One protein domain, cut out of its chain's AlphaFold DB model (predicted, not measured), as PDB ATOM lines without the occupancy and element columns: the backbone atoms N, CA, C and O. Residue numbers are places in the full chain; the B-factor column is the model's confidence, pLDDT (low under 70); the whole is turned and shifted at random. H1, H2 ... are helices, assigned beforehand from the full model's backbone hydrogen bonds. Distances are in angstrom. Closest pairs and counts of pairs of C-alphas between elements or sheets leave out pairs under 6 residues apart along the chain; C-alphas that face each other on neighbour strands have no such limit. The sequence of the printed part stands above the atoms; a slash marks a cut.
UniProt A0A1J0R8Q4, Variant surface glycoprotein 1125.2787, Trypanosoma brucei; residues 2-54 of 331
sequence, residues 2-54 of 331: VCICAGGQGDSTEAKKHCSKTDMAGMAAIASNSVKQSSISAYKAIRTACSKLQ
ATOM      1  N   VAL A   2      -9.330 -35.378  23.425       89.75
ATOM      2  CA  VAL A   2      -8.958 -36.812  23.512       89.75
ATOM      3  C   VAL A   2     -10.135 -37.741  23.186       89.75
ATOM      4  O   VAL A   2     -10.035 -38.509  22.243       89.75
ATOM      5  N   CYS A   3     -11.282 -37.601  23.857       90.12
ATOM      6  CA  CYS A   3     -12.449 -38.476  23.646       90.12
ATOM      7  C   CYS A   3     -13.013 -38.479  22.214       90.12
ATOM      8  O   CYS A   3     -13.689 -39.423  21.833       90.12
ATOM      9  N   ILE A   4     -12.764 -37.423  21.433       91.62
ATOM     10  CA  ILE A   4     -13.314 -37.263  20.076       91.62
ATOM     11  C   ILE A   4     -12.303 -37.606  18.974       91.62
ATOM     12  O   ILE A   4     -12.678 -37.655  17.810       91.62
ATOM     13  N   CYS A   5     -11.036 -37.834  19.334       89.12
ATOM     14  CA  CYS A   5      -9.939 -38.041  18.384       89.12
ATOM     15  C   CYS A   5      -9.076 -39.270  18.676       89.12
ATOM     16  O   CYS A   5      -8.337 -39.699  17.796       89.12
ATOM     17  N   ALA A   6      -9.115 -39.789  19.902       87.44
ATOM     18  CA  ALA A   6      -8.353 -40.948  20.336       87.44
ATOM     19  C   ALA A   6      -9.311 -42.085  20.687       87.44
ATOM     20  O   ALA A   6     -10.393 -41.862  21.233       87.44
ATOM     21  N   GLY A   7      -8.900 -43.304  20.376       81.25
ATOM     22  CA  GLY A   7      -9.755 -44.474  20.447       81.25
ATOM     23  C   GLY A   7      -9.097 -45.655  19.758       81.25
ATOM     24  O   GLY A   7      -7.955 -45.544  19.322       81.25
ATOM     25  N   GLY A   8      -9.815 -46.767  19.666       73.62
ATOM     26  CA  GLY A   8      -9.316 -47.985  19.054       73.62
ATOM     27  C   GLY A   8      -8.514 -48.860  20.019       73.62
ATOM     28  O   GLY A   8      -7.829 -48.371  20.921       73.62
ATOM     29  N   GLN A   9      -8.603 -50.174  19.835       68.12
ATOM     30  CA  GLN A   9      -7.605 -51.117  20.333       68.12
ATOM     31  C   GLN A   9      -6.564 -51.381  19.236       68.12
ATOM     32  O   GLN A   9      -6.877 -51.392  18.048       68.12
ATOM     33  N   GLY A  10      -5.309 -51.552  19.653       57.25
ATOM     34  CA  GLY A  10      -4.198 -51.874  18.760       57.25
ATOM     35  C   GLY A  10      -3.610 -50.689  17.989       57.25
ATOM     36  O   GLY A  10      -4.027 -49.540  18.110       57.25
ATOM     37  N   ASP A  11      -2.596 -50.995  17.183       60.28
ATOM     38  CA  ASP A  11      -1.868 -50.042  16.339       60.28
ATOM     39  C   ASP A  11      -2.588 -49.716  15.020       60.28
ATOM     40  O   ASP A  11      -1.952 -49.248  14.068       60.28
ATOM     41  N   SER A  12      -3.905 -49.961  14.949       66.69
ATOM     42  CA  SER A  12      -4.667 -49.824  13.710       66.69
ATOM     43  C   SER A  12      -4.526 -48.404  13.153       66.69
ATOM     44  O   SER A  12      -4.657 -47.396  13.852       66.69
ATOM     45  N   THR A  13      -4.206 -48.318  11.864       67.81
ATOM     46  CA  THR A  13      -3.982 -47.050  11.159       67.81
ATOM     47  C   THR A  13      -5.227 -46.155  11.230       67.81
ATOM     48  O   THR A  13      -5.124 -44.935  11.302       67.81
ATOM     49  N   GLU A  14      -6.418 -46.756  11.292       74.88
ATOM     50  CA  GLU A  14      -7.693 -46.037  11.388       74.88
ATOM     51  C   GLU A  14      -7.936 -45.422  12.774       74.88
ATOM     52  O   GLU A  14      -8.455 -44.306  12.860       74.88
ATOM     53  N   ALA A  15      -7.471 -46.064  13.853       75.69
ATOM     54  CA  ALA A  15      -7.519 -45.498  15.205       75.69
ATOM     55  C   ALA A  15      -6.723 -44.182  15.327       75.69
ATOM     56  O   ALA A  15      -7.029 -43.315  16.150       75.69
ATOM     57  N   LYS A  16      -5.719 -43.993  14.461       79.62
ATOM     58  CA  LYS A  16      -4.843 -42.809  14.423       79.62
ATOM     59  C   LYS A  16      -5.416 -41.649  13.599       79.62
ATOM     60  O   LYS A  16      -4.784 -40.591  13.535       79.62
ATOM     61  N   LYS A  17      -6.593 -41.832  12.984       84.12
ATOM     62  CA  LYS A  17      -7.193 -40.920  11.988       84.12
ATOM     63  C   LYS A  17      -8.569 -40.368  12.360       84.12
ATOM     64  O   LYS A  17      -9.175 -39.661  11.565       84.12
ATOM     65  N   HIS A  18      -9.095 -40.622  13.556       85.94
ATOM     66  CA  HIS A  18     -10.463 -40.183  13.887       85.94
ATOM     67  C   HIS A  18     -10.707 -38.666  13.729       85.94
ATOM     68  O   HIS A  18     -11.828 -38.258  13.440       85.94
ATOM     69  N   CYS A  19      -9.665 -37.838  13.858       87.50
ATOM     70  CA  CYS A  19      -9.728 -36.384  13.658       87.50
ATOM     71  C   CYS A  19      -8.899 -35.868  12.470       87.50
ATOM     72  O   CYS A  19      -8.687 -34.661  12.352       87.50
ATOM     73  N   SER A  20      -8.397 -36.745  11.600       84.88
ATOM     74  CA  SER A  20      -7.485 -36.354  10.521       84.88
ATOM     75  C   SER A  20      -7.564 -37.302   9.329       84.88
ATOM     76  O   SER A  20      -7.827 -38.487   9.461       84.88
ATOM     77  N   LYS A  21      -7.273 -36.797   8.127       82.12
ATOM     78  CA  LYS A  21      -7.189 -37.649   6.926       82.12
ATOM     79  C   LYS A  21      -5.934 -38.535   6.907       82.12
ATOM     80  O   LYS A  21      -5.873 -39.504   6.161       82.12
ATOM     81  N   THR A  22      -4.933 -38.180   7.706       83.62
ATOM     82  CA  THR A  22      -3.633 -38.851   7.807       83.62
ATOM     83  C   THR A  22      -3.359 -39.239   9.249       83.62
ATOM     84  O   THR A  22      -3.845 -38.572  10.161       83.62
ATOM     85  N   ASP A  23      -2.532 -40.252   9.463       85.88
ATOM     86  CA  ASP A  23      -2.111 -40.678  10.795       85.88
ATOM     87  C   ASP A  23      -1.518 -39.512  11.591       85.88
ATOM     88  O   ASP A  23      -0.624 -38.793  11.131       85.88
ATOM     89  N   MET A  24      -2.003 -39.333  12.817       85.00
ATOM     90  CA  MET A  24      -1.370 -38.433  13.771       85.00
ATOM     91  C   MET A  24      -0.168 -39.131  14.414       85.00
ATOM     92  O   MET A  24      -0.319 -40.089  15.172       85.00
ATOM     93  N   ALA A  25       1.038 -38.633  14.133       83.44
ATOM     94  CA  ALA A  25       2.262 -39.130  14.757       83.44
ATOM     95  C   ALA A  25       2.177 -39.046  16.293       83.44
ATOM     96  O   ALA A  25       1.784 -38.019  16.849       83.44
ATOM     97  N   GLY A  26       2.552 -40.132  16.975       79.94
ATOM     98  CA  GLY A  26       2.469 -40.239  18.435       79.94
ATOM     99  C   GLY A  26       1.072 -40.555  18.978       79.94
ATOM    100  O   GLY A  26       0.909 -40.633  20.196       79.94
ATOM    101  N   MET A  27       0.073 -40.754  18.109       82.75
ATOM    102  CA  MET A  27      -1.219 -41.295  18.520       82.75
ATOM    103  C   MET A  27      -1.101 -42.801  18.766       82.75
ATOM    104  O   MET A  27      -0.624 -43.543  17.907       82.75
ATOM    105  N   ALA A  28      -1.559 -43.242  19.931       75.69
ATOM    106  CA  ALA A  28      -1.576 -44.640  20.342       75.69
ATOM    107  C   ALA A  28      -2.882 -44.953  21.082       75.69
ATOM    108  O   ALA A  28      -3.578 -44.041  21.545       75.69
ATOM    109  N   ALA A  29      -3.190 -46.243  21.211       78.81
ATOM    110  CA  ALA A  29      -4.336 -46.709  21.978       78.81
ATOM    111  C   ALA A  29      -4.264 -46.222  23.437       78.81
ATOM    112  O   ALA A  29      -3.198 -46.185  24.060       78.81
ATOM    113  N   ILE A  30      -5.418 -45.869  24.006       83.00
ATOM    114  CA  ILE A  30      -5.508 -45.476  25.414       83.00
ATOM    115  C   ILE A  30      -5.515 -46.741  26.272       83.00
ATOM    116  O   ILE A  30      -6.547 -47.388  26.446       83.00
ATOM    117  N   ALA A  31      -4.351 -47.107  26.807       80.50
ATOM    118  CA  ALA A  31      -4.213 -48.301  27.629       80.50
ATOM    119  C   ALA A  31      -4.879 -48.127  29.007       80.50
ATOM    120  O   ALA A  31      -4.660 -47.132  29.702       80.50
ATOM    121  N   SER A  32      -5.671 -49.119  29.428       81.19
ATOM    122  CA  SER A  32      -6.466 -49.090  30.669       81.19
ATOM    123  C   SER A  32      -5.619 -48.976  31.943       81.19
ATOM    124  O   SER A  32      -6.036 -48.340  32.907       81.19
ATOM    125  N   ASN A  33      -4.408 -49.530  31.944       85.12
ATOM    126  CA  ASN A  33      -3.464 -49.450  33.063       85.12
ATOM    127  C   ASN A  33      -2.652 -48.141  33.098       85.12
ATOM    128  O   ASN A  33      -1.928 -47.890  34.057       85.12
ATOM    129  N   SER A  34      -2.747 -47.301  32.062       86.44
ATOM    130  CA  SER A  34      -1.973 -46.061  31.940       86.44
ATOM    131  C   SER A  34      -2.780 -44.934  31.291       86.44
ATOM    132  O   SER A  34      -2.226 -44.069  30.607       86.44
ATOM    133  N   VAL A  35      -4.099 -44.910  31.538       86.19
ATOM    134  CA  VAL A  35      -5.061 -44.001  30.885       86.19
ATOM    135  C   VAL A  35      -4.589 -42.556  30.938       86.19
ATOM    136  O   VAL A  35      -4.617 -41.872  29.920       86.19
ATOM    137  N   LYS A  36      -4.104 -42.092  32.097       88.81
ATOM    138  CA  LYS A  36      -3.610 -40.719  32.267       88.81
ATOM    139  C   LYS A  36      -2.448 -40.413  31.321       88.81
ATOM    140  O   LYS A  36      -2.504 -39.432  30.587       88.81
ATOM    141  N   GLN A  37      -1.417 -41.254  31.322       89.12
ATOM    142  CA  GLN A  37      -0.221 -41.036  30.510       89.12
ATOM    143  C   GLN A  37      -0.541 -41.134  29.017       89.12
ATOM    144  O   GLN A  37      -0.178 -40.245  28.248       89.12
ATOM    145  N   SER A  38      -1.290 -42.164  28.623       87.00
ATOM    146  CA  SER A  38      -1.710 -42.371  27.236       87.00
ATOM    147  C   SER A  38      -2.597 -41.224  26.735       87.00
ATOM    148  O   SER A  38      -2.403 -40.726  25.628       87.00
ATOM    149  N   SER A  39      -3.500 -40.710  27.579       88.44
ATOM    150  CA  SER A  39      -4.345 -39.551  27.250       88.44
ATOM    151  C   SER A  39      -3.540 -38.265  27.087       88.44
ATOM    152  O   SER A  39      -3.837 -37.465  26.201       88.44
ATOM    153  N   ILE A  40      -2.507 -38.055  27.910       90.25
ATOM    154  CA  ILE A  40      -1.603 -36.901  27.782       90.25
ATOM    155  C   ILE A  40      -0.827 -36.976  26.465       90.25
ATOM    156  O   ILE A  40      -0.723 -35.968  25.763       90.25
ATOM    157  N   SER A  41      -0.301 -38.149  26.110       88.50
ATOM    158  CA  SER A  41       0.399 -38.356  24.837       88.50
ATOM    159  C   SER A  41      -0.522 -38.102  23.642       88.50
ATOM    160  O   SER A  41      -0.180 -37.298  22.772       88.50
ATOM    161  N   ALA A  42      -1.730 -38.677  23.651       89.44
ATOM    162  CA  ALA A  42      -2.739 -38.440  22.621       89.44
ATOM    163  C   ALA A  42      -3.100 -36.951  22.510       89.44
ATOM    164  O   ALA A  42      -3.124 -36.391  21.417       89.44
ATOM    165  N   TYR A  43      -3.309 -36.267  23.639       91.31
ATOM    166  CA  TYR A  43      -3.577 -34.829  23.653       91.31
ATOM    167  C   TYR A  43      -2.447 -34.015  23.006       91.31
ATOM    168  O   TYR A  43      -2.716 -33.122  22.199       91.31
ATOM    169  N   LYS A  44      -1.182 -34.329  23.315       90.88
ATOM    170  CA  LYS A  44      -0.021 -33.662  22.703       90.88
ATOM    171  C   LYS A  44       0.033 -33.889  21.190       90.88
ATOM    172  O   LYS A  44       0.286 -32.930  20.457       90.88
ATOM    173  N   ALA A  45      -0.234 -35.112  20.732       89.62
ATOM    174  CA  ALA A  45      -0.292 -35.442  19.308       89.62
ATOM    175  C   ALA A  45      -1.397 -34.645  18.595       89.62
ATOM    176  O   ALA A  45      -1.123 -33.969  17.603       89.62
ATOM    177  N   ILE A  46      -2.609 -34.619  19.163       89.81
ATOM    178  CA  ILE A  46      -3.745 -33.849  18.633       89.81
ATOM    179  C   ILE A  46      -3.395 -32.366  18.552       89.81
ATOM    180  O   ILE A  46      -3.549 -31.756  17.502       89.81
ATOM    181  N   ARG A  47      -2.864 -31.776  19.628       88.25
ATOM    182  CA  ARG A  47      -2.497 -30.352  19.651       88.25
ATOM    183  C   ARG A  47      -1.445 -30.011  18.590       88.25
ATOM    184  O   ARG A  47      -1.524 -28.956  17.969       88.25
ATOM    185  N   THR A  48      -0.488 -30.911  18.372       88.25
ATOM    186  CA  THR A  48       0.544 -30.771  17.331       88.25
ATOM    187  C   THR A  48      -0.041 -30.882  15.924       88.25
ATOM    188  O   THR A  48       0.443 -30.230  15.005       88.25
ATOM    189  N   ALA A  49      -1.084 -31.689  15.729       87.25
ATOM    190  CA  ALA A  49      -1.817 -31.727  14.468       87.25
ATOM    191  C   ALA A  49      -2.648 -30.448  14.270       87.25
ATOM    192  O   ALA A  49      -2.582 -29.841  13.204       87.25
ATOM    193  N   CYS A  50      -3.352 -29.984  15.308       86.62
ATOM    194  CA  CYS A  50      -4.157 -28.764  15.258       86.62
ATOM    195  C   CYS A  50      -3.324 -27.518  14.931       86.62
ATOM    196  O   CYS A  50      -3.787 -26.669  14.180       86.62
ATOM    197  N   SER A  51      -2.085 -27.398  15.425       83.94
ATOM    198  CA  SER A  51      -1.233 -26.233  15.127       83.94
ATOM    199  C   SER A  51      -0.834 -26.114  13.649       83.94
ATOM    200  O   SER A  51      -0.400 -25.043  13.209       83.94
ATOM    201  N   LYS A  52      -0.984 -27.197  12.877       82.94
ATOM    202  CA  LYS A  52      -0.769 -27.219  11.424       82.94
ATOM    203  C   LYS A  52      -1.991 -26.750  10.641       82.94
ATOM    204  O   LYS A  52      -1.842 -26.412   9.471       82.94
ATOM    205  N   LEU A  53      -3.172 -26.721  11.260       79.25
ATOM    206  CA  LEU A  53      -4.358 -26.155  10.633       79.25
ATOM    207  C   LEU A  53      -4.146 -24.642  10.485       79.25
ATOM    208  O   LEU A  53      -3.714 -23.960  11.417       79.25
ATOM    209  N   GLN A  54      -4.385 -24.137   9.277       62.19
ATOM    210  CA  GLN A  54      -4.353 -22.711   8.948       62.19
ATOM    211  C   GLN A  54      -5.695 -22.044   9.279       62.19
ATOM    212  O   GLN A  54      -6.160 -21.192   8.532       62.19
TER     213      GLN A  54
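This is residues 2 to 54 of the 331 residues of the protein "Variant surface glycoprotein 1125.2787" of Trypanosoma brucei (UniProt A0A1J0R8Q4). This domain has little regular structure: look for one long helix, H2, along the longest axis, with the short helix H1 packed on it and the long looped stretch of residues 6 to 34 folded over one side. At one end residues 32 to 37 stick out, of which 35 to 37 belong to H2. The printed part has 53 residues with two named helices, H1 then H2, and no named strand; the class is all helix, with 20 residues in named elements. It is compact, with a radius of gyration of the C-alphas of 10.3 A, and spans 36 by 19 by 16 A.

Find C-alpha 35 at (-5.061, -44.001, 30.885); from there H2, residues 35 to 50, runs 21.8 A to C-alpha 50 at (-4.157, -28.764, 15.258). H1, residues 2 to 5, begins at C-alpha 2 at (-8.958, -36.812, 23.512) and measures 5.4 A.

H2 touches H1 with residues 39 to 46 alone; the closest C-alphas, of Val 2 and Tyr 43, are 5.7 A apart. In H2 every O i to N i+4 pair is within hydrogen-bond range; H1 is too short for such a pair.

The C-alphas of Asn 33 and Gln 54 are the two farthest apart, at 36.0 A. The printed part has no cut, and the link from H1 to H2 is long, with 29 residues. Look for low pLDDT, under 70, at residues 9 to 13 and 54.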